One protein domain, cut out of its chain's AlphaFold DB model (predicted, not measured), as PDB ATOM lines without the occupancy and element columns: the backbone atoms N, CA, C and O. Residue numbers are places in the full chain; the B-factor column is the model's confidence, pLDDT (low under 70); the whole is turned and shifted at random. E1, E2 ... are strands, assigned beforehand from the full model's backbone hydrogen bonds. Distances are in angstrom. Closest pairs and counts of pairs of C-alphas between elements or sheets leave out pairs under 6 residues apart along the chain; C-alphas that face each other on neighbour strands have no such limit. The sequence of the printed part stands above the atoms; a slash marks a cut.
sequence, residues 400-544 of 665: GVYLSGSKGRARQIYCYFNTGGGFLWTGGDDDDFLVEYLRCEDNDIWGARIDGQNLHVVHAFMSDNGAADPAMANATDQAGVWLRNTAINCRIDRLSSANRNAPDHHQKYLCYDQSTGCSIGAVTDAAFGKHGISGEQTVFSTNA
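AT A GLANCE: This is residues 400 to 544 of the 665 residues of an uncharacterized protein of Citromicrobium sp (UniProt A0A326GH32). Though named strands hold only 53 of the 145 printed residues, the chain winds in stacked turns, a solenoid with E1, E3, E5, E7 and E9 in one wall and the longer E2, E4, E6, E8 and E10 in the other. These two parallel sheets, each in that order, form a sandwich, two sheets face to face. It is all strand, with no named helix, and compact: radius of gyration of the C-alphas 13.9 A, spans 40 by 34 by 27 A.

IN THESE COORDINATES: E1, residues 401 to 403, begins at C-alpha (45.346, -41.325, 15.800). E2 is 408 to 416, 22.6 A; E3 423 to 425; E4 433 to 441, 21.2 A; E5 448 to 450; E6 455 to 463, 20.3 A; E7 481 to 483; E8 491 to 496; E9 510 to 512. E10, 519 to 523, ends at C-alpha (37.713, -52.764, 34.535).

HOW THE PARTS SIT: E1 and E3 have N 424 and O 401 within hydrogen-bond range, 2.8 A; E2 and E4, N 410 and O 434, 2.8 A. E2 bends by 68 degrees at residue 411.

THE WHOLE: The printed part has no cut. Links E6 to E7 and E8 to E9 are long. pLDDT is under 70 at 467 to 477, 499 to 509, 514 and 525 to 544.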
ATOM      1  N   GLY A 400      49.263 -42.879  16.820       97.12
ATOM      2  CA  GLY A 400      48.392 -43.667  15.943       97.12
ATOM      3  C   GLY A 400      47.299 -42.787  15.330       97.12
ATOM      4  O   GLY A 400      47.247 -42.601  14.117       97.12
ATOM      5  N   VAL A 401      46.459 -42.203  16.183       97.06
ATOM      6  CA  VAL A 401      45.346 -41.325  15.800       97.06
ATOM      7  C   VAL A 401      45.335 -40.090  16.699       97.06
ATOM      8  O   VAL A 401      45.385 -40.217  17.923       97.06
ATOM      9  N   TYR A 402      45.234 -38.908  16.099       96.50
ATOM     10  CA  TYR A 402      45.024 -37.632  16.778       96.50
ATOM     11  C   TYR A 402      43.816 -36.903  16.195       96.50
ATOM     12  O   TYR A 402      43.801 -36.604  15.001       96.50
ATOM     13  N   LEU A 403      42.838 -36.598  17.055       93.69
ATOM     14  CA  LEU A 403      41.617 -35.887  16.683       93.69
ATOM     15  C   LEU A 403      41.315 -34.734  17.630       93.69
ATOM     16  O   LEU A 403      41.313 -34.902  18.851       93.69
ATOM     17  N   SER A 404      40.970 -33.600  17.034       90.19
ATOM     18  CA  SER A 404      40.386 -32.426  17.673       90.19
ATOM     19  C   SER A 404      39.177 -31.974  16.856       90.19
ATOM     20  O   SER A 404      39.186 -32.129  15.634       90.19
ATOM     21  N   GLY A 405      38.159 -31.392  17.498       80.56
ATOM     22  CA  GLY A 405      37.092 -30.703  16.764       80.56
ATOM     23  C   GLY A 405      36.262 -31.623  15.867       80.56
ATOM     24  O   GLY A 405      36.107 -31.314  14.685       80.56
ATOM     25  N   SER A 406      35.845 -32.800  16.343       77.44
ATOM     26  CA  SER A 406      35.187 -33.790  15.475       77.44
ATOM     27  C   SER A 406      33.940 -34.395  16.091       77.44
ATOM     28  O   SER A 406      33.911 -34.666  17.283       77.44
ATOM     29  N   LYS A 407      32.941 -34.707  15.272       86.12
ATOM     30  CA  LYS A 407      31.775 -35.494  15.693       86.12
ATOM     31  C   LYS A 407      31.743 -36.811  14.950       86.12
ATOM     32  O   LYS A 407      32.241 -36.917  13.839       86.12
ATOM     33  N   GLY A 408      31.135 -37.831  15.536       87.31
ATOM     34  CA  GLY A 408      30.820 -39.039  14.788       87.31
ATOM     35  C   GLY A 408      31.071 -40.323  15.547       87.31
ATOM     36  O   GLY A 408      30.967 -40.404  16.770       87.31
ATOM     37  N   ARG A 409      31.318 -41.381  14.778       90.81
ATOM     38  CA  ARG A 409      31.384 -42.743  15.296       90.81
ATOM     39  C   ARG A 409      32.440 -43.543  14.565       90.81
ATOM     40  O   ARG A 409      32.315 -43.729  13.360       90.81
ATOM     41  N   ALA A 410      33.398 -44.073  15.315       92.44
ATOM     42  CA  ALA A 410      34.377 -45.047  14.868       92.44
ATOM     43  C   ALA A 410      33.987 -46.454  15.326       92.44
ATOM     44  O   ALA A 410      33.785 -46.709  16.517       92.44
ATOM     45  N   ARG A 411      33.928 -47.404  14.389       93.31
ATOM     46  CA  ARG A 411      33.633 -48.798  14.747       93.31
ATOM     47  C   ARG A 411      34.810 -49.448  15.466       93.31
ATOM     48  O   ARG A 411      34.655 -50.015  16.542       93.31
ATOM     49  N   GLN A 412      35.996 -49.404  14.868       96.69
ATOM     50  CA  GLN A 412      37.184 -50.026  15.446       96.69
ATOM     51  C   GLN A 412      38.418 -49.186  15.148       96.69
ATOM     52  O   GLN A 412      38.687 -48.891  13.986       96.69
ATOM     53  N   ILE A 413      39.181 -48.862  16.187       97.25
ATOM     54  CA  ILE A 413      40.465 -48.174  16.084       97.25
ATOM     55  C   ILE A 413      41.534 -49.058  16.717       97.25
ATOM     56  O   ILE A 413      41.406 -49.492  17.863       97.25
ATOM     57  N   TYR A 414      42.593 -49.309  15.958       97.56
ATOM     58  CA  TYR A 414      43.742 -50.101  16.358       97.56
ATOM     59  C   TYR A 414      45.021 -49.268  16.221       97.56
ATOM     60  O   TYR A 414      45.386 -48.905  15.107       97.56
ATOM     61  N   CYS A 415      45.727 -49.003  17.318       97.31
ATOM     62  CA  CYS A 415      46.987 -48.253  17.313       97.31
ATOM     63  C   CYS A 415      48.120 -49.117  17.872       97.31
ATOM     64  O   CYS A 415      48.082 -49.490  19.045       97.31
ATOM     65  N   TYR A 416      49.114 -49.433  17.045       95.56
ATOM     66  CA  TYR A 416      50.174 -50.382  17.388       95.56
ATOM     67  C   TYR A 416      51.572 -49.819  17.149       95.56
ATOM     68  O   TYR A 416      51.821 -49.276  16.076       95.56
ATOM     69  N   PHE A 417      52.506 -50.036  18.076       94.12
ATOM     70  CA  PHE A 417      53.933 -49.762  17.848       94.12
ATOM     71  C   PHE A 417      54.243 -48.321  17.409       94.12
ATOM     72  O   PHE A 417      55.171 -48.109  16.638       94.12
ATOM     73  N   ASN A 418      53.437 -47.332  17.799       95.31
ATOM     74  CA  ASN A 418      53.696 -45.943  17.416       95.31
ATOM     75  C   ASN A 418      54.687 -45.311  18.402       95.31
ATOM     76  O   ASN A 418      54.543 -45.503  19.610       95.31
ATOM     77  N   THR A 419      55.646 -44.531  17.896       93.69
ATOM     78  CA  THR A 419      56.673 -43.865  18.720       93.69
ATOM     79  C   THR A 419      56.107 -42.720  19.569       93.69
ATOM     80  O   THR A 419      56.688 -42.303  20.565       93.69
ATOM     81  N   GLY A 420      54.935 -42.206  19.204       91.81
ATOM     82  CA  GLY A 420      54.123 -41.339  20.048       91.81
ATOM     83  C   GLY A 420      53.168 -42.126  20.951       91.81
ATOM     84  O   GLY A 420      53.502 -43.147  21.546       91.81
ATOM     85  N   GLY A 421      51.939 -41.627  21.084       90.88
ATOM     86  CA  GLY A 421      50.856 -42.342  21.767       90.88
ATOM     87  C   GLY A 421      49.907 -43.062  20.806       90.88
ATOM     88  O   GLY A 421      49.934 -42.836  19.602       90.88
ATOM     89  N   GLY A 422      49.028 -43.919  21.318       94.38
ATOM     90  CA  GLY A 422      48.056 -44.648  20.503       94.38
ATOM     91  C   GLY A 422      46.947 -43.744  19.950       94.38
ATOM     92  O   GLY A 422      46.928 -43.434  18.761       94.38
ATOM     93  N   PHE A 423      46.008 -43.336  20.801       95.69
ATOM     94  CA  PHE A 423      44.858 -42.481  20.471       95.69
ATOM     95  C   PHE A 423      44.772 -41.185  21.310       95.69
ATOM     96  O   PHE A 423      44.634 -41.262  22.530       95.69
ATOM     97  N   LEU A 424      44.822 -40.005  20.682       94.69
ATOM     98  CA  LEU A 424      44.614 -38.705  21.341       94.69
ATOM     99  C   LEU A 424      43.294 -38.061  20.920       94.69
ATOM    100  O   LEU A 424      43.062 -37.848  19.731       94.69
ATOM    101  N   TRP A 425      42.507 -37.666  21.919       92.31
ATOM    102  CA  TRP A 425      41.284 -36.886  21.774       92.31
ATOM    103  C   TRP A 425      41.409 -35.508  22.422       92.31
ATOM    104  O   TRP A 425      41.686 -35.431  23.617       92.31
ATOM    105  N   THR A 426      41.149 -34.436  21.675       90.31
ATOM    106  CA  THR A 426      41.146 -33.043  22.167       90.31
ATOM    107  C   THR A 426      39.872 -32.271  21.780       90.31
ATOM    108  O   THR A 426      39.901 -31.045  21.730       90.31
ATOM    109  N   GLY A 427      38.761 -32.958  21.478       85.00
ATOM    110  CA  GLY A 427      37.495 -32.317  21.082       85.00
ATOM    111  C   GLY A 427      36.882 -31.379  22.134       85.00
ATOM    112  O   GLY A 427      37.100 -31.547  23.333       85.00
ATOM    113  N   GLY A 428      36.133 -30.374  21.686       87.06
ATOM    114  CA  GLY A 428      35.442 -29.387  22.522       87.06
ATOM    115  C   GLY A 428      34.031 -29.802  22.957       87.06
ATOM    116  O   GLY A 428      33.602 -30.935  22.763       87.06
ATOM    117  N   ASP A 429      33.298 -28.861  23.552       79.88
ATOM    118  CA  ASP A 429      31.978 -29.069  24.173       79.88
ATOM    119  C   ASP A 429      30.890 -29.552  23.195       79.88
ATOM    120  O   ASP A 429      29.944 -30.218  23.611       79.88
ATOM    121  N   ASP A 430      31.022 -29.238  21.905       81.81
ATOM    122  CA  ASP A 430      30.061 -29.621  20.864       81.81
ATOM    123  C   ASP A 430      30.413 -30.956  20.176       81.81
ATOM    124  O   ASP A 430      29.679 -31.398  19.284       81.81
ATOM    125  N   ASP A 431      31.516 -31.599  20.570       82.81
ATOM    126  CA  ASP A 431      32.096 -32.748  19.874       82.81
ATOM    127  C   ASP A 431      31.672 -34.087  20.491       82.81
ATOM    128  O   ASP A 431      32.332 -34.597  21.392       82.81
ATOM    129  N   ASP A 432      30.601 -34.700  19.989       87.38
ATOM    130  CA  ASP A 432      30.207 -36.056  20.394       87.38
ATOM    131  C   ASP A 432      30.923 -37.108  19.536       87.38
ATOM    132  O   ASP A 432      30.643 -37.244  18.338       87.38
ATOM    133  N   PHE A 433      31.809 -37.900  20.149       92.25
ATOM    134  CA  PHE A 433      32.538 -38.955  19.441       92.25
ATOM    135  C   PHE A 433      32.402 -40.319  20.117       92.25
ATOM    136  O   PHE A 433      32.750 -40.500  21.284       92.25
ATOM    137  N   LEU A 434      31.918 -41.305  19.362       93.69
ATOM    138  CA  LEU A 434      31.724 -42.678  19.823       93.69
ATOM    139  C   LEU A 434      32.771 -43.615  19.213       93.69
ATOM    140  O   LEU A 434      32.825 -43.774  18.000       93.69
ATOM    141  N   VAL A 435      33.530 -44.332  20.037       95.62
ATOM    142  CA  VAL A 435      34.413 -45.423  19.602       95.62
ATOM    143  C   VAL A 435      33.890 -46.746  20.150       95.62
ATOM    144  O   VAL A 435      33.927 -46.984  21.355       95.62
ATOM    145  N   GLU A 436      33.408 -47.649  19.293       96.44
ATOM    146  CA  GLU A 436      32.889 -48.935  19.791       96.44
ATOM    147  C   GLU A 436      34.013 -49.830  20.320       96.44
ATOM    148  O   GLU A 436      33.868 -50.485  21.353       96.44
ATOM    149  N   TYR A 437      35.147 -49.856  19.623       96.69
ATOM    150  CA  TYR A 437      36.294 -50.664  20.010       96.69
ATOM    151  C   TYR A 437      37.598 -49.903  19.785       96.69
ATOM    152  O   TYR A 437      38.005 -49.671  18.649       96.69
ATOM    153  N   LEU A 438      38.269 -49.540  20.872       96.75
ATOM    154  CA  LEU A 438      39.574 -48.898  20.866       96.75
ATOM    155  C   LEU A 438      40.617 -49.884  21.379       96.75
ATOM    156  O   LEU A 438      40.518 -50.355  22.508       96.75
ATOM    157  N   ARG A 439      41.637 -50.182  20.581       95.94
ATOM    158  CA  ARG A 439      42.761 -51.015  20.999       95.94
ATOM    159  C   ARG A 439      44.072 -50.299  20.739       95.94
ATOM    160  O   ARG A 439      44.399 -50.031  19.589       95.94
ATOM    161  N   CYS A 440      44.833 -50.044  21.792       95.44
ATOM    162  CA  CYS A 440      46.164 -49.464  21.686       95.44
ATOM    163  C   CYS A 440      47.165 -50.409  22.342       95.44
ATOM    164  O   CYS A 440      47.026 -50.723  23.529       95.44
ATOM    165  N   GLU A 441      48.139 -50.889  21.571       92.31
ATOM    166  CA  GLU A 441      49.187 -51.762  22.095       92.31
ATOM    167  C   GLU A 441      50.584 -51.311  21.713       92.31
ATOM    168  O   GLU A 441      50.789 -50.816  20.606       92.31
ATOM    169  N   ASP A 442      51.529 -51.531  22.626       90.81
ATOM    170  CA  ASP A 442      52.959 -51.357  22.372       90.81
ATOM    171  C   ASP A 442      53.316 -49.950  21.840       90.81
ATOM    172  O   ASP A 442      54.226 -49.809  21.033       90.81
ATOM    173  N   ASN A 443      52.574 -48.900  22.220       91.50
ATOM    174  CA  ASN A 443      52.921 -47.518  21.860       91.50
ATOM    175  C   ASN A 443      53.931 -46.956  22.871       91.50
ATOM    176  O   ASN A 443      53.800 -47.218  24.069       91.50
ATOM    177  N   ASP A 444      54.899 -46.160  22.425       90.12
ATOM    178  CA  ASP A 444      56.044 -45.764  23.259       90.12
ATOM    179  C   ASP A 444      55.646 -44.826  24.411       90.12
ATOM    180  O   ASP A 444      56.202 -44.931  25.502       90.12
ATOM    181  N   ILE A 445      54.648 -43.950  24.220       88.50
ATOM    182  CA  ILE A 445      54.255 -42.970  25.249       88.50
ATOM    183  C   ILE A 445      53.020 -43.428  26.045       88.50
ATOM    184  O   ILE A 445      53.125 -43.795  27.210       88.50
ATOM    185  N   TRP A 446      51.828 -43.408  25.448       89.88
ATOM    186  CA  TRP A 446      50.570 -43.732  26.137       89.88
ATOM    187  C   TRP A 446      49.608 -44.492  25.216       89.88
ATOM    188  O   TRP A 446      49.728 -44.438  23.995       89.88
ATOM    189  N   GLY A 447      48.645 -45.216  25.796       91.56
ATOM    190  CA  GLY A 447      47.621 -45.948  25.040       91.56
ATOM    191  C   GLY A 447      46.565 -45.005  24.477       91.56
ATOM    192  O   GLY A 447      46.517 -44.764  23.273       91.56
ATOM    193  N   ALA A 448      45.772 -44.406  25.363       93.75
ATOM    194  CA  ALA A 448      44.854 -43.325  25.023       93.75
ATOM    195  C   ALA A 448      45.058 -42.102  25.918       93.75
ATOM    196  O   ALA A 448      45.162 -42.232  27.138       93.75
ATOM    197  N   ARG A 449      45.046 -40.912  25.320       93.50
ATOM    198  CA  ARG A 449      45.025 -39.628  26.019       93.50
ATOM    199  C   ARG A 449      43.785 -38.848  25.604       93.50
ATOM    200  O   ARG A 449      43.468 -38.746  24.425       93.50
ATOM    201  N   ILE A 450      43.061 -38.339  26.585       92.50
ATOM    202  CA  ILE A 450      41.773 -37.683  26.416       92.50
ATOM    203  C   ILE A 450      41.871 -36.351  27.148       92.50
ATOM    204  O   ILE A 450      41.831 -36.271  28.376       92.50
ATOM    205  N   ASP A 451      42.029 -35.315  26.346       90.94
ATOM    206  CA  ASP A 451      42.113 -33.919  26.743       90.94
ATOM    207  C   ASP A 451      40.847 -33.152  26.308       90.94
ATOM    208  O   ASP A 451      40.739 -31.960  26.566       90.94
ATOM    209  N   GLY A 452      39.909 -33.805  25.620       88.69
ATOM    210  CA  GLY A 452      38.665 -33.211  25.130       88.69
ATOM    211  C   GLY A 452      37.412 -33.696  25.854       88.69
ATOM    212  O   GLY A 452      37.491 -34.510  26.771       88.69
ATOM    213  N   GLN A 453      36.246 -33.236  25.416       90.31
ATOM    214  CA  GLN A 453      34.948 -33.544  26.018       90.31
ATOM    215  C   GLN A 453      34.166 -34.597  25.223       90.31
ATOM    216  O   GLN A 453      34.557 -34.951  24.115       90.31
ATOM    217  N   ASN A 454      33.107 -35.141  25.832       91.12
ATOM    218  CA  ASN A 454      32.075 -35.994  25.221       91.12
ATOM    219  C   ASN A 454      32.575 -37.198  24.384       91.12
ATOM    220  O   ASN A 454      31.890 -37.691  23.486       91.12
ATOM    221  N   LEU A 455      33.747 -37.750  24.717       94.00
ATOM    222  CA  LEU A 455      34.216 -39.006  24.134       94.00
ATOM    223  C   LEU A 455      33.554 -40.204  24.824       94.00
ATOM    224  O   LEU A 455      33.734 -40.414  26.025       94.00
ATOM    225  N   HIS A 456      32.878 -41.064  24.067       94.94
ATOM    226  CA  HIS A 456      32.359 -42.344  24.554       94.94
ATOM    227  C   HIS A 456      33.099 -43.510  23.898       94.94
ATOM    228  O   HIS A 456      33.012 -43.724  22.698       94.94
ATOM    229  N   VAL A 457      33.802 -44.314  24.691       95.62
ATOM    230  CA  VAL A 457      34.425 -45.570  24.268       95.62
ATOM    231  C   VAL A 457      33.651 -46.750  24.854       95.62
ATOM    232  O   VAL A 457      33.553 -46.894  26.073       95.62
ATOM    233  N   VAL A 458      33.117 -47.638  24.016       96.50
ATOM    234  CA  VAL A 458      32.365 -48.811  24.501       96.50
ATOM    235  C   VAL A 458      33.322 -49.886  25.023       96.50
ATOM    236  O   VAL A 458      33.156 -50.411  26.124       96.50
ATOM    237  N   HIS A 459      34.377 -50.208  24.276       95.50
ATOM    238  CA  HIS A 459      35.396 -51.151  24.734       95.50
ATOM    239  C   HIS A 459      36.795 -50.630  24.421       95.50
ATOM    240  O   HIS A 459      37.164 -50.478  23.265       95.50
ATOM    241  N   ALA A 460      37.579 -50.383  25.467       94.31
ATOM    242  CA  ALA A 460      38.993 -50.066  25.399       94.31
ATOM    243  C   ALA A 460      39.858 -51.287  25.768       94.31
ATOM    244  O   ALA A 460      39.644 -51.943  26.796       94.31
ATOM    245  N   PHE A 461      40.868 -51.569  24.952       92.50
ATOM    246  CA  PHE A 461      41.915 -52.550  25.206       92.50
ATOM    247  C   PHE A 461      43.282 -51.863  25.158       92.50
ATOM    248  O   PHE A 461      43.696 -51.389  24.104       92.50
ATOM    249  N   MET A 462      43.988 -51.823  26.286       90.19
ATOM    250  CA  MET A 462      45.267 -51.121  26.423       90.19
ATOM    251  C   MET A 462      46.329 -52.095  26.936       90.19
ATOM    252  O   MET A 462      46.283 -52.468  28.106       90.19
ATOM    253  N   SER A 463      47.271 -52.526  26.096       85.81
ATOM    254  CA  SER A 463      48.378 -53.413  26.513       85.81
ATOM    255  C   SER A 463      49.713 -52.768  26.193       85.81
ATOM    256  O   SER A 463      49.856 -52.162  25.147       85.81
ATOM    257  N   ASP A 464      50.697 -52.898  27.074       81.38
ATOM    258  CA  ASP A 464      52.109 -52.623  26.751       81.38
ATOM    259  C   ASP A 464      52.444 -51.200  26.273       81.38
ATOM    260  O   ASP A 464      53.522 -50.969  25.742       81.38
ATOM    261  N   ASN A 465      51.568 -50.222  26.509       81.38
ATOM    262  CA  ASN A 465      51.869 -48.825  26.201       81.38
ATOM    263  C   ASN A 465      52.802 -48.214  27.260       81.38
ATOM    264  O   ASN A 465      52.735 -48.592  28.434       81.38
ATOM    265  N   GLY A 466      53.625 -47.247  26.856       72.81
ATOM    266  CA  GLY A 466      54.633 -46.636  27.719       72.81
ATOM    267  C   GLY A 466      55.922 -47.450  27.786       72.81
ATOM    268  O   GLY A 466      56.491 -47.583  28.870       72.81
ATOM    269  N   ALA A 467      56.340 -48.073  26.677       62.94
ATOM    270  CA  ALA A 467      57.617 -48.779  26.618       62.94
ATOM    271  C   ALA A 467      58.747 -47.782  26.917       62.94
ATOM    272  O   ALA A 467      58.869 -46.752  26.264       62.94
ATOM    273  N   ALA A 468      59.512 -48.074  27.970       52.78
ATOM    274  CA  ALA A 468      60.411 -47.154  28.646       52.78
ATOM    275  C   ALA A 468      61.386 -46.439  27.696       52.78
ATOM    276  O   ALA A 468      62.475 -46.942  27.433       52.78
ATOM    277  N   ASP A 469      61.043 -45.229  27.253       59.34
ATOM    278  CA  ASP A 469      62.067 -44.234  26.968       59.34
ATOM    279  C   ASP A 469      62.635 -43.782  28.328       59.34
ATOM    280  O   ASP A 469      61.951 -43.068  29.073       59.34
ATOM    281  N   PRO A 470      63.862 -44.194  28.703       61.50
ATOM    282  CA  PRO A 470      64.468 -43.798  29.971       61.50
ATOM    283  C   PRO A 470      64.683 -42.279  30.069       61.50
ATOM    284  O   PRO A 470      64.874 -41.771  31.174       61.50
ATOM    285  N   ALA A 471      64.635 -41.540  28.952       58.81
ATOM    286  CA  ALA A 471      64.680 -40.081  28.959       58.81
ATOM    287  C   ALA A 471      63.354 -39.442  29.416       58.81
ATOM    288  O   ALA A 471      63.369 -38.322  29.927       58.81
ATOM    289  N   MET A 472      62.224 -40.154  29.311       56.06
ATOM    290  CA  MET A 472      60.897 -39.711  29.767       56.06
ATOM    291  C   MET A 472      60.510 -40.300  31.136       56.06
ATOM    292  O   MET A 472      59.336 -40.506  31.431       56.06
ATOM    293  N   ALA A 473      61.491 -40.529  32.017       53.94
ATOM    294  CA  ALA A 473      61.303 -41.124  33.348       53.94
ATOM    295  C   ALA A 473      60.411 -40.316  34.324       53.94
ATOM    296  O   ALA A 473      60.155 -40.758  35.448       53.94
ATOM    297  N   ASN A 474      59.905 -39.146  33.924       58.97
ATOM    298  CA  ASN A 474      58.868 -38.450  34.674       58.97
ATOM    299  C   ASN A 474      57.528 -39.152  34.404       58.97
ATOM    300  O   ASN A 474      56.868 -38.902  33.401       58.97
ATOM    301  N   ALA A 475      57.144 -40.038  35.326       54.53
ATOM    302  CA  ALA A 475      56.036 -40.999  35.264       54.53
ATOM    303  C   ALA A 475      54.625 -40.457  34.930       54.53
ATOM    304  O   ALA A 475      53.662 -41.221  34.957       54.53
ATOM    305  N   THR A 476      54.458 -39.165  34.651       61.28
ATOM    306  CA  THR A 476      53.160 -38.585  34.301       61.28
ATOM    307  C   THR A 476      52.740 -38.893  32.873       61.28
ATOM    308  O   THR A 476      51.545 -39.035  32.647       61.28
ATOM    309  N   ASP A 477      53.681 -39.029  31.929       64.31
ATOM    310  CA  ASP A 477      53.329 -39.162  30.509       64.31
ATOM    311  C   ASP A 477      53.096 -40.602  30.021       64.31
ATOM    312  O   ASP A 477      52.519 -40.794  28.952       64.31
ATOM    313  N   GLN A 478      53.443 -41.610  30.828       73.38
ATOM    314  CA  GLN A 478      53.273 -43.027  30.494       73.38
ATOM    315  C   GLN A 478      52.025 -43.617  31.157       73.38
ATOM    316  O   GLN A 478      52.048 -44.023  32.322       73.38
ATOM    317  N   ALA A 479      50.921 -43.678  30.413       74.25
ATOM    318  CA  ALA A 479      49.655 -44.215  30.905       74.25
ATOM    319  C   ALA A 479      48.953 -45.099  29.870       74.25
ATOM    320  O   ALA A 479      49.005 -44.852  28.663       74.25
ATOM    321  N   GLY A 480      48.223 -46.110  30.347       80.56
ATOM    322  CA  GLY A 480      47.306 -46.865  29.493       80.56
ATOM    323  C   GLY A 480      46.150 -45.977  29.034       80.56
ATOM    324  O   GLY A 480      45.851 -45.911  27.844       80.56
ATOM    325  N   VAL A 481      45.548 -45.247  29.978       86.06
ATOM    326  CA  VAL A 481      44.540 -44.213  29.716       86.06
ATOM    327  C   VAL A 481      44.854 -42.980  30.556       86.06
ATOM    328  O   VAL A 481      45.021 -43.084  31.774       86.06
ATOM    329  N   TRP A 482      44.878 -41.814  29.918       87.12
ATOM    330  CA  TRP A 482      45.043 -40.527  30.579       87.12
ATOM    331  C   TRP A 482      43.865 -39.606  30.287       87.12
ATOM    332  O   TRP A 482      43.609 -39.272  29.136       87.12
ATOM    333  N   LEU A 483      43.168 -39.184  31.339       83.62
ATOM    334  CA  LEU A 483      42.114 -38.176  31.309       83.62
ATOM    335  C   LEU A 483      42.663 -36.884  31.936       83.62
ATOM    336  O   LEU A 483      43.016 -36.900  33.117       83.62
ATOM    337  N   ARG A 484      42.788 -35.792  31.171       81.25
ATOM    338  CA  ARG A 484      43.301 -34.498  31.676       81.25
ATOM    339  C   ARG A 484      42.185 -33.557  32.150       81.25
ATOM    340  O   ARG A 484      41.008 -33.836  31.947       81.25
ATOM    341  N   ASN A 485      42.567 -32.423  32.749       73.56
ATOM    342  CA  ASN A 485      41.664 -31.440  33.384       73.56
ATOM    343  C   ASN A 485      40.539 -30.931  32.478       73.56
ATOM    344  O   ASN A 485      39.485 -30.525  32.953       73.56
ATOM    345  N   THR A 486      40.767 -30.943  31.170       76.50
ATOM    346  CA  THR A 486      39.814 -30.499  30.152       76.50
ATOM    347  C   THR A 486      38.843 -31.598  29.716       76.50
ATOM    348  O   THR A 486      37.921 -31.321  28.954       76.50
ATOM    349  N   ALA A 487      39.002 -32.828  30.215       74.69
ATOM    350  CA  ALA A 487      38.092 -33.918  29.918       74.69
ATOM    351  C   ALA A 487      36.785 -33.781  30.702       74.69
ATOM    352  O   ALA A 487      36.750 -33.899  31.934       74.69
ATOM    353  N   ILE A 488      35.698 -33.557  29.963       82.06
ATOM    354  CA  ILE A 488      34.342 -33.434  30.497       82.06
ATOM    355  C   ILE A 488      33.453 -34.495  29.844       82.06
ATOM    356  O   ILE A 488      33.547 -34.733  28.644       82.06
ATOM    357  N   ASN A 489      32.615 -35.175  30.632       84.56
ATOM    358  CA  ASN A 489      31.638 -36.172  30.155       84.56
ATOM    359  C   ASN A 489      32.218 -37.349  29.341       84.56
ATOM    360  O   ASN A 489      31.492 -37.999  28.588       84.56
ATOM    361  N   CYS A 490      33.505 -37.668  29.488       88.25
ATOM    362  CA  CYS A 490      34.086 -38.806  28.780       88.25
ATOM    363  C   CYS A 490      33.729 -40.131  29.467       88.25
ATOM    364  O   CYS A 490      33.767 -40.260  30.693       88.25
ATOM    365  N   ARG A 491      33.403 -41.160  28.693       91.56
ATOM    366  CA  ARG A 491      32.929 -42.446  29.208       91.56
ATOM    367  C   ARG A 491      33.687 -43.596  28.571       91.56
ATOM    368  O   ARG A 491      33.728 -43.691  27.355       91.56
ATOM    369  N   ILE A 492      34.209 -44.513  29.381       92.56
ATOM    370  CA  ILE A 492      34.724 -45.807  28.914       92.56
ATOM    371  C   ILE A 492      33.894 -46.919  29.555       92.56
ATOM    372  O   ILE A 492      33.997 -47.151  30.757       92.56
ATOM    373  N   ASP A 493      33.069 -47.631  28.789       91.88
ATOM    374  CA  ASP A 493      32.189 -48.662  29.362       91.88
ATOM    375  C   ASP A 493      32.968 -49.864  29.882       91.88
ATOM    376  O   ASP A 493      32.722 -50.331  30.996       91.88
ATOM    377  N   ARG A 494      33.928 -50.358  29.095       89.94
ATOM    378  CA  ARG A 494      34.791 -51.474  29.480       89.94
ATOM    379  C   ARG A 494      36.244 -51.168  29.161       89.94
ATOM    380  O   ARG A 494      36.587 -50.982  28.000       89.94
ATOM    381  N   LEU A 495      37.099 -51.200  30.176       89.50
ATOM    382  CA  LEU A 495      38.547 -51.138  30.037       89.50
ATOM    383  C   LEU A 495      39.154 -52.509  30.345       89.50
ATOM    384  O   LEU A 495      38.911 -53.108  31.394       89.50
ATOM    385  N   SER A 496      39.961 -52.997  29.415       88.31
ATOM    386  CA  SER A 496      40.697 -54.250  29.527       88.31
ATOM    387  C   SER A 496      42.172 -54.025  29.213       88.31
ATOM    388  O   SER A 496      42.516 -53.157  28.415       88.31
ATOM    389  N   SER A 497      43.032 -54.812  29.845       80.81
ATOM    390  CA  SER A 497      44.460 -54.897  29.548       80.81
ATOM    391  C   SER A 497      44.834 -56.377  29.530       80.81
ATOM    392  O   SER A 497      44.249 -57.165  30.282       80.81
ATOM    393  N   ALA A 498      45.730 -56.792  28.633       71.31
ATOM    394  CA  ALA A 498      46.329 -58.113  28.763       71.31
ATOM    395  C   ALA A 498      47.405 -58.022  29.838       71.31
ATOM    396  O   ALA A 498      48.356 -57.261  29.714       71.31
ATOM    397  N   ASN A 499      47.268 -58.840  30.877       58.38
ATOM    398  CA  ASN A 499      48.259 -58.927  31.933       58.38
ATOM    399  C   ASN A 499      49.544 -59.579  31.392       58.38
ATOM    400  O   ASN A 499      49.727 -60.795  31.492       58.38
ATOM    401  N   ARG A 500      50.445 -58.786  30.807       60.06
ATOM    402  CA  ARG A 500      51.840 -59.195  30.660       60.06
ATOM    403  C   ARG A 500      52.542 -58.843  31.965       60.06
ATOM    404  O   ARG A 500      52.701 -57.683  32.321       60.06
ATOM    405  N   ASN A 501      52.955 -59.869  32.708       57.91
ATOM    406  CA  ASN A 501      53.694 -59.747  33.973       57.91
ATOM    407  C   ASN A 501      55.139 -59.228  33.782       57.91
ATOM    408  O   ASN A 501      56.030 -59.596  34.546       57.91
ATOM    409  N   ALA A 502      55.404 -58.423  32.753       60.53
ATOM    410  CA  ALA A 502      56.720 -57.854  32.532       60.53
ATOM    411  C   ALA A 502      56.903 -56.652  33.486       60.53
ATOM    412  O   ALA A 502      56.079 -55.736  33.460       60.53
ATOM    413  N   PRO A 503      57.932 -56.661  34.355       58.97
ATOM    414  CA  PRO A 503      58.125 -55.648  35.399       58.97
ATOM    415  C   PRO A 503      58.372 -54.225  34.868       58.97
ATOM    416  O   PRO A 503      58.226 -53.277  35.633       58.97
ATOM    417  N   ASP A 504      58.670 -54.073  33.574       59.66
ATOM    418  CA  ASP A 504      59.135 -52.812  32.982       59.66
ATOM    419  C   ASP A 504      58.063 -52.050  32.189       59.66
ATOM    420  O   ASP A 504      58.365 -51.053  31.541       59.66
ATOM    421  N   HIS A 505      56.804 -52.496  32.212       57.56
ATOM    422  CA  HIS A 505      55.751 -51.813  31.469       57.56
ATOM    423  C   HIS A 505      54.769 -51.094  32.404       57.56
ATOM    424  O   HIS A 505      54.105 -51.701  33.248       57.56
ATOM    425  N   HIS A 506      54.595 -49.794  32.175       56.28
ATOM    426  CA  HIS A 506      53.691 -48.888  32.894       56.28
ATOM    427  C   HIS A 506      52.201 -49.091  32.510       56.28
ATOM    428  O   HIS A 506      51.384 -48.173  32.534       56.28
ATOM    429  N   GLN A 507      51.806 -50.330  32.193       57.06
ATOM    430  CA  GLN A 507      50.543 -50.703  31.523       57.06
ATOM    431  C   GLN A 507      49.276 -50.400  32.336       57.06
ATOM    432  O   GLN A 507      48.161 -50.496  31.829       57.06
ATOM    433  N   LYS A 508      49.435 -50.083  33.623       59.94
ATOM    434  CA  LYS A 508      48.378 -50.162  34.639       59.94
ATOM    435  C   LYS A 508      47.951 -48.805  35.183       59.94
ATOM    436  O   LYS A 508      47.132 -48.760  36.100       59.94
ATOM    437  N   TYR A 509      48.471 -47.713  34.628       65.81
ATOM    438  CA  TYR A 509      48.100 -46.378  35.074       65.81
ATOM    439  C   TYR A 509      46.875 -45.881  34.322       65.81
ATOM    440  O   TYR A 509      46.882 -45.669  33.107       65.81
ATOM    441  N   LEU A 510      45.818 -45.708  35.103       73.81
ATOM    442  CA  LEU A 510      44.703 -44.849  34.779       73.81
ATOM    443  C   LEU A 510      44.963 -43.522  35.485       73.81
ATOM    444  O   LEU A 510      44.864 -43.449  36.711       73.81
ATOM    445  N   CYS A 511      45.353 -42.511  34.717       74.50
ATOM    446  CA  CYS A 511      45.628 -41.188  35.252       74.50
ATOM    447  C   CYS A 511      44.397 -40.311  35.062       74.50
ATOM    448  O   CYS A 511      43.901 -40.161  33.943       74.50
ATOM    449  N   TYR A 512      43.929 -39.731  36.158       71.81
ATOM    450  CA  TYR A 512      42.924 -38.694  36.118       71.81
ATOM    451  C   TYR A 512      43.513 -37.403  36.677       71.81
ATOM    452  O   TYR A 512      43.915 -37.349  37.838       71.81
ATOM    453  N   ASP A 513      43.499 -36.348  35.880       73.62
ATOM    454  CA  ASP A 513      43.801 -34.996  36.332       73.62
ATOM    455  C   ASP A 513      42.503 -34.194  36.235       73.62
ATOM    456  O   ASP A 513      41.973 -34.063  35.139       73.62
ATOM    457  N   GLN A 514      41.940 -33.795  37.385       68.19
ATOM    458  CA  GLN A 514      40.750 -32.929  37.592       68.19
ATOM    459  C   GLN A 514      39.572 -33.056  36.592       68.19
ATOM    460  O   GLN A 514      38.769 -32.137  36.452       68.19
ATOM    461  N   SER A 515      39.421 -34.197  35.919       72.38
ATOM    462  CA  SER A 515      38.380 -34.415  34.914       72.38
ATOM    463  C   SER A 515      36.996 -34.440  35.565       72.38
ATOM    464  O   SER A 515      36.794 -35.177  36.538       72.38
ATOM    465  N   THR A 516      36.029 -33.714  35.005       77.88
ATOM    466  CA  THR A 516      34.664 -33.613  35.549       77.88
ATOM    467  C   THR A 516      33.702 -34.503  34.763       77.88
ATOM    468  O   THR A 516      33.710 -34.521  33.539       77.88
ATOM    469  N   GLY A 517      32.859 -35.288  35.440       80.06
ATOM    470  CA  GLY A 517      31.844 -36.120  34.771       80.06
ATOM    471  C   GLY A 517      32.389 -37.304  33.959       80.06
ATOM    472  O   GLY A 517      31.618 -38.002  33.303       80.06
ATOM    473  N   CYS A 518      33.698 -37.566  34.014       82.88
ATOM    474  CA  CYS A 518      34.291 -38.716  33.346       82.88
ATOM    475  C   CYS A 518      34.034 -40.015  34.127       82.88
ATOM    476  O   CYS A 518      34.102 -40.036  35.358       82.88
ATOM    477  N   SER A 519      33.766 -41.119  33.428       84.50
ATOM    478  CA  SER A 519      33.473 -42.413  34.059       84.50
ATOM    479  C   SER A 519      34.126 -43.589  33.343       84.50
ATOM    480  O   SER A 519      34.255 -43.610  32.120       84.50
ATOM    481  N   ILE A 520      34.514 -44.596  34.127       85.75
ATOM    482  CA  ILE A 520      34.904 -45.913  33.621       85.75
ATOM    483  C   ILE A 520      33.991 -46.949  34.270       85.75
ATOM    484  O   ILE A 520      33.901 -47.002  35.498       85.75
ATOM    485  N   GLY A 521      33.268 -47.712  33.449       86.31
ATOM    486  CA  GLY A 521      32.179 -48.586  33.889       86.31
ATOM    487  C   GLY A 521      32.643 -49.926  34.461       86.31
ATOM    488  O   GLY A 521      32.256 -50.300  35.566       86.31
ATOM    489  N   ALA A 522      33.446 -50.677  33.707       84.81
ATOM    490  CA  ALA A 522      33.984 -51.968  34.118       84.81
ATOM    491  C   ALA A 522      35.468 -52.074  33.762       84.81
ATOM    492  O   ALA A 522      35.853 -51.870  32.614       84.81
ATOM    493  N   VAL A 523      36.293 -52.455  34.737       82.44
ATOM    494  CA  VAL A 523      37.713 -52.764  34.535       82.44
ATOM    495  C   VAL A 523      37.897 -54.265  34.736       82.44
ATOM    496  O   VAL A 523      37.665 -54.777  35.831       82.44
ATOM    497  N   THR A 524      38.247 -54.993  33.675       77.81
ATOM    498  CA  THR A 524      38.291 -56.468  33.704       77.81
ATOM    499  C   THR A 524      39.656 -57.053  34.067       77.81
ATOM    500  O   THR A 524      39.794 -58.272  34.059       77.81
ATOM    501  N   ASP A 525      40.652 -56.229  34.397       68.50
ATOM    502  CA  ASP A 525      41.978 -56.701  34.809       68.50
ATOM    503  C   ASP A 525      42.219 -56.441  36.307       68.50
ATOM    504  O   ASP A 525      42.085 -55.318  36.798       68.50
ATOM    505  N   ALA A 526      42.574 -57.508  37.029       55.47
ATOM    506  CA  ALA A 526      42.871 -57.502  38.458       55.47
ATOM    507  C   ALA A 526      44.153 -56.725  38.805       55.47
ATOM    508  O   ALA A 526      44.402 -56.452  39.979       55.47
ATOM    509  N   ALA A 527      44.967 -56.378  37.807       55.78
ATOM    510  CA  ALA A 527      46.276 -55.789  38.017       55.78
ATOM    511  C   ALA A 527      46.337 -54.254  37.863       55.78
ATOM    512  O   ALA A 527      47.427 -53.694  37.955       55.78
ATOM    513  N   PHE A 528      45.217 -53.545  37.676       57.34
ATOM    514  CA  PHE A 528      45.227 -52.074  37.643       57.34
ATOM    515  C   PHE A 528      45.578 -51.470  39.017       57.34
ATOM    516  O   PHE A 528      44.785 -51.509  39.961       57.34
ATOM    517  N   GLY A 529      46.764 -50.865  39.118       54.66
ATOM    518  CA  GLY A 529      47.166 -50.050  40.261       54.66
ATOM    519  C   GLY A 529      46.511 -48.671  40.187       54.66
ATOM    520  O   GLY A 529      46.793 -47.891  39.283       54.66
ATOM    521  N   LYS A 530      45.630 -48.343  41.136       52.28
ATOM    522  CA  LYS A 530      45.016 -47.008  41.223       52.28
ATOM    523  C   LYS A 530      46.042 -45.995  41.749       52.28
ATOM    524  O   LYS A 530      46.348 -46.017  42.937       52.28
ATOM    525  N   HIS A 531      46.520 -45.083  40.907       44.94
ATOM    526  CA  HIS A 531      47.297 -43.910  41.326       44.94
ATOM    527  C   HIS A 531      46.516 -42.627  41.001       44.94
ATOM    528  O   HIS A 531      46.030 -42.472  39.889       44.94
ATOM    529  N   GLY A 532      46.399 -41.706  41.966       46.44
ATOM    530  CA  GLY A 532      46.017 -40.313  41.684       46.44
ATOM    531  C   GLY A 532      44.525 -39.947  41.650       46.44
ATOM    532  O   GLY A 532      44.208 -38.873  41.163       46.44
ATOM    533  N   ILE A 533      43.607 -40.762  42.184       43.78
ATOM    534  CA  ILE A 533      42.173 -40.398  42.213       43.78
ATOM    535  C   ILE A 533      41.955 -39.185  43.137       43.78
ATOM    536  O   ILE A 533      42.087 -39.299  44.361       43.78
ATOM    537  N   SER A 534      41.609 -38.032  42.561       42.09
ATOM    538  CA  SER A 534      41.141 -36.855  43.301       42.09
ATOM    539  C   SER A 534      39.641 -36.990  43.622       42.09
ATOM    540  O   SER A 534      38.941 -37.837  43.071       42.09
ATOM    541  N   GLY A 535      39.137 -36.216  44.589       37.53
ATOM    542  CA  GLY A 535      37.862 -36.481  45.275       37.53
ATOM    543  C   GLY A 535      36.599 -36.572  44.399       37.53
ATOM    544  O   GLY A 535      35.609 -37.138  44.857       37.53
ATOM    545  N   GLU A 536      36.598 -36.070  43.167       42.62
ATOM    546  CA  GLU A 536      35.386 -35.940  42.336       42.62
ATOM    547  C   GLU A 536      35.169 -37.084  41.329       42.62
ATOM    548  O   GLU A 536      34.171 -37.105  40.609       42.62
ATOM    549  N   GLN A 537      36.059 -38.077  41.291       46.00
ATOM    550  CA  GLN A 537      36.025 -39.144  40.288       46.00
ATOM    551  C   GLN A 537      35.420 -40.435  40.840       46.00
ATOM    552  O   GLN A 537      35.894 -41.011  41.823       46.00
ATOM    553  N   THR A 538      34.377 -40.934  40.173       45.78
ATOM    554  CA  THR A 538      33.727 -42.199  40.538       45.78
ATOM    555  C   THR A 538      34.235 -43.319  39.634       45.78
ATOM    556  O   THR A 538      33.812 -43.450  38.488       45.78
ATOM    557  N   VAL A 539      35.140 -44.156  40.146       48.34
ATOM    558  CA  VAL A 539      35.507 -45.417  39.486       48.34
ATOM    559  C   VAL A 539      34.503 -46.485  39.912       48.34
ATOM    560  O   VAL A 539      34.584 -46.996  41.032       48.34
ATOM    561  N   PHE A 540      33.575 -46.849  39.028       45.62
ATOM    562  CA  PHE A 540      32.750 -48.036  39.228       45.62
ATOM    563  C   PHE A 540      33.611 -49.259  38.887       45.62
ATOM    564  O   PHE A 540      33.916 -49.539  37.737       45.62
ATOM    565  N   SER A 541      34.080 -49.975  39.905       40.53
ATOM    566  CA  SER A 541      34.655 -51.309  39.723       40.53
ATOM    567  C   SER A 541      33.575 -52.316  40.087       40.53
ATOM    568  O   SER A 541      33.177 -52.397  41.246       40.53
ATOM    569  N   THR A 542      33.076 -53.060  39.103       37.88
ATOM    570  CA  THR A 542      32.043 -54.094  39.288       37.88
ATOM    571  C   THR A 542      32.612 -55.489  39.571       37.88
ATOM    572  O   THR A 542      31.844 -56.432  39.730       37.88
ATOM    573  N   ASN A 543      33.934 -55.638  39.726       32.19
ATOM    574  CA  ASN A 543      34.578 -56.918  40.060       32.19
ATOM    575  C   ASN A 543      34.903 -57.065  41.559       32.19
ATOM    576  O   ASN A 543      35.984 -57.503  41.941       32.19
ATOM    577  N   ALA A 544      33.942 -56.730  42.419       31.52
ATOM    578  CA  ALA A 544      33.904 -57.200  43.801       31.52
ATOM    579  C   ALA A 544      32.480 -57.682  44.102       31.52
ATOM    580  O   ALA A 544      31.510 -57.062  43.681       31.52
TER     581      ALA A 544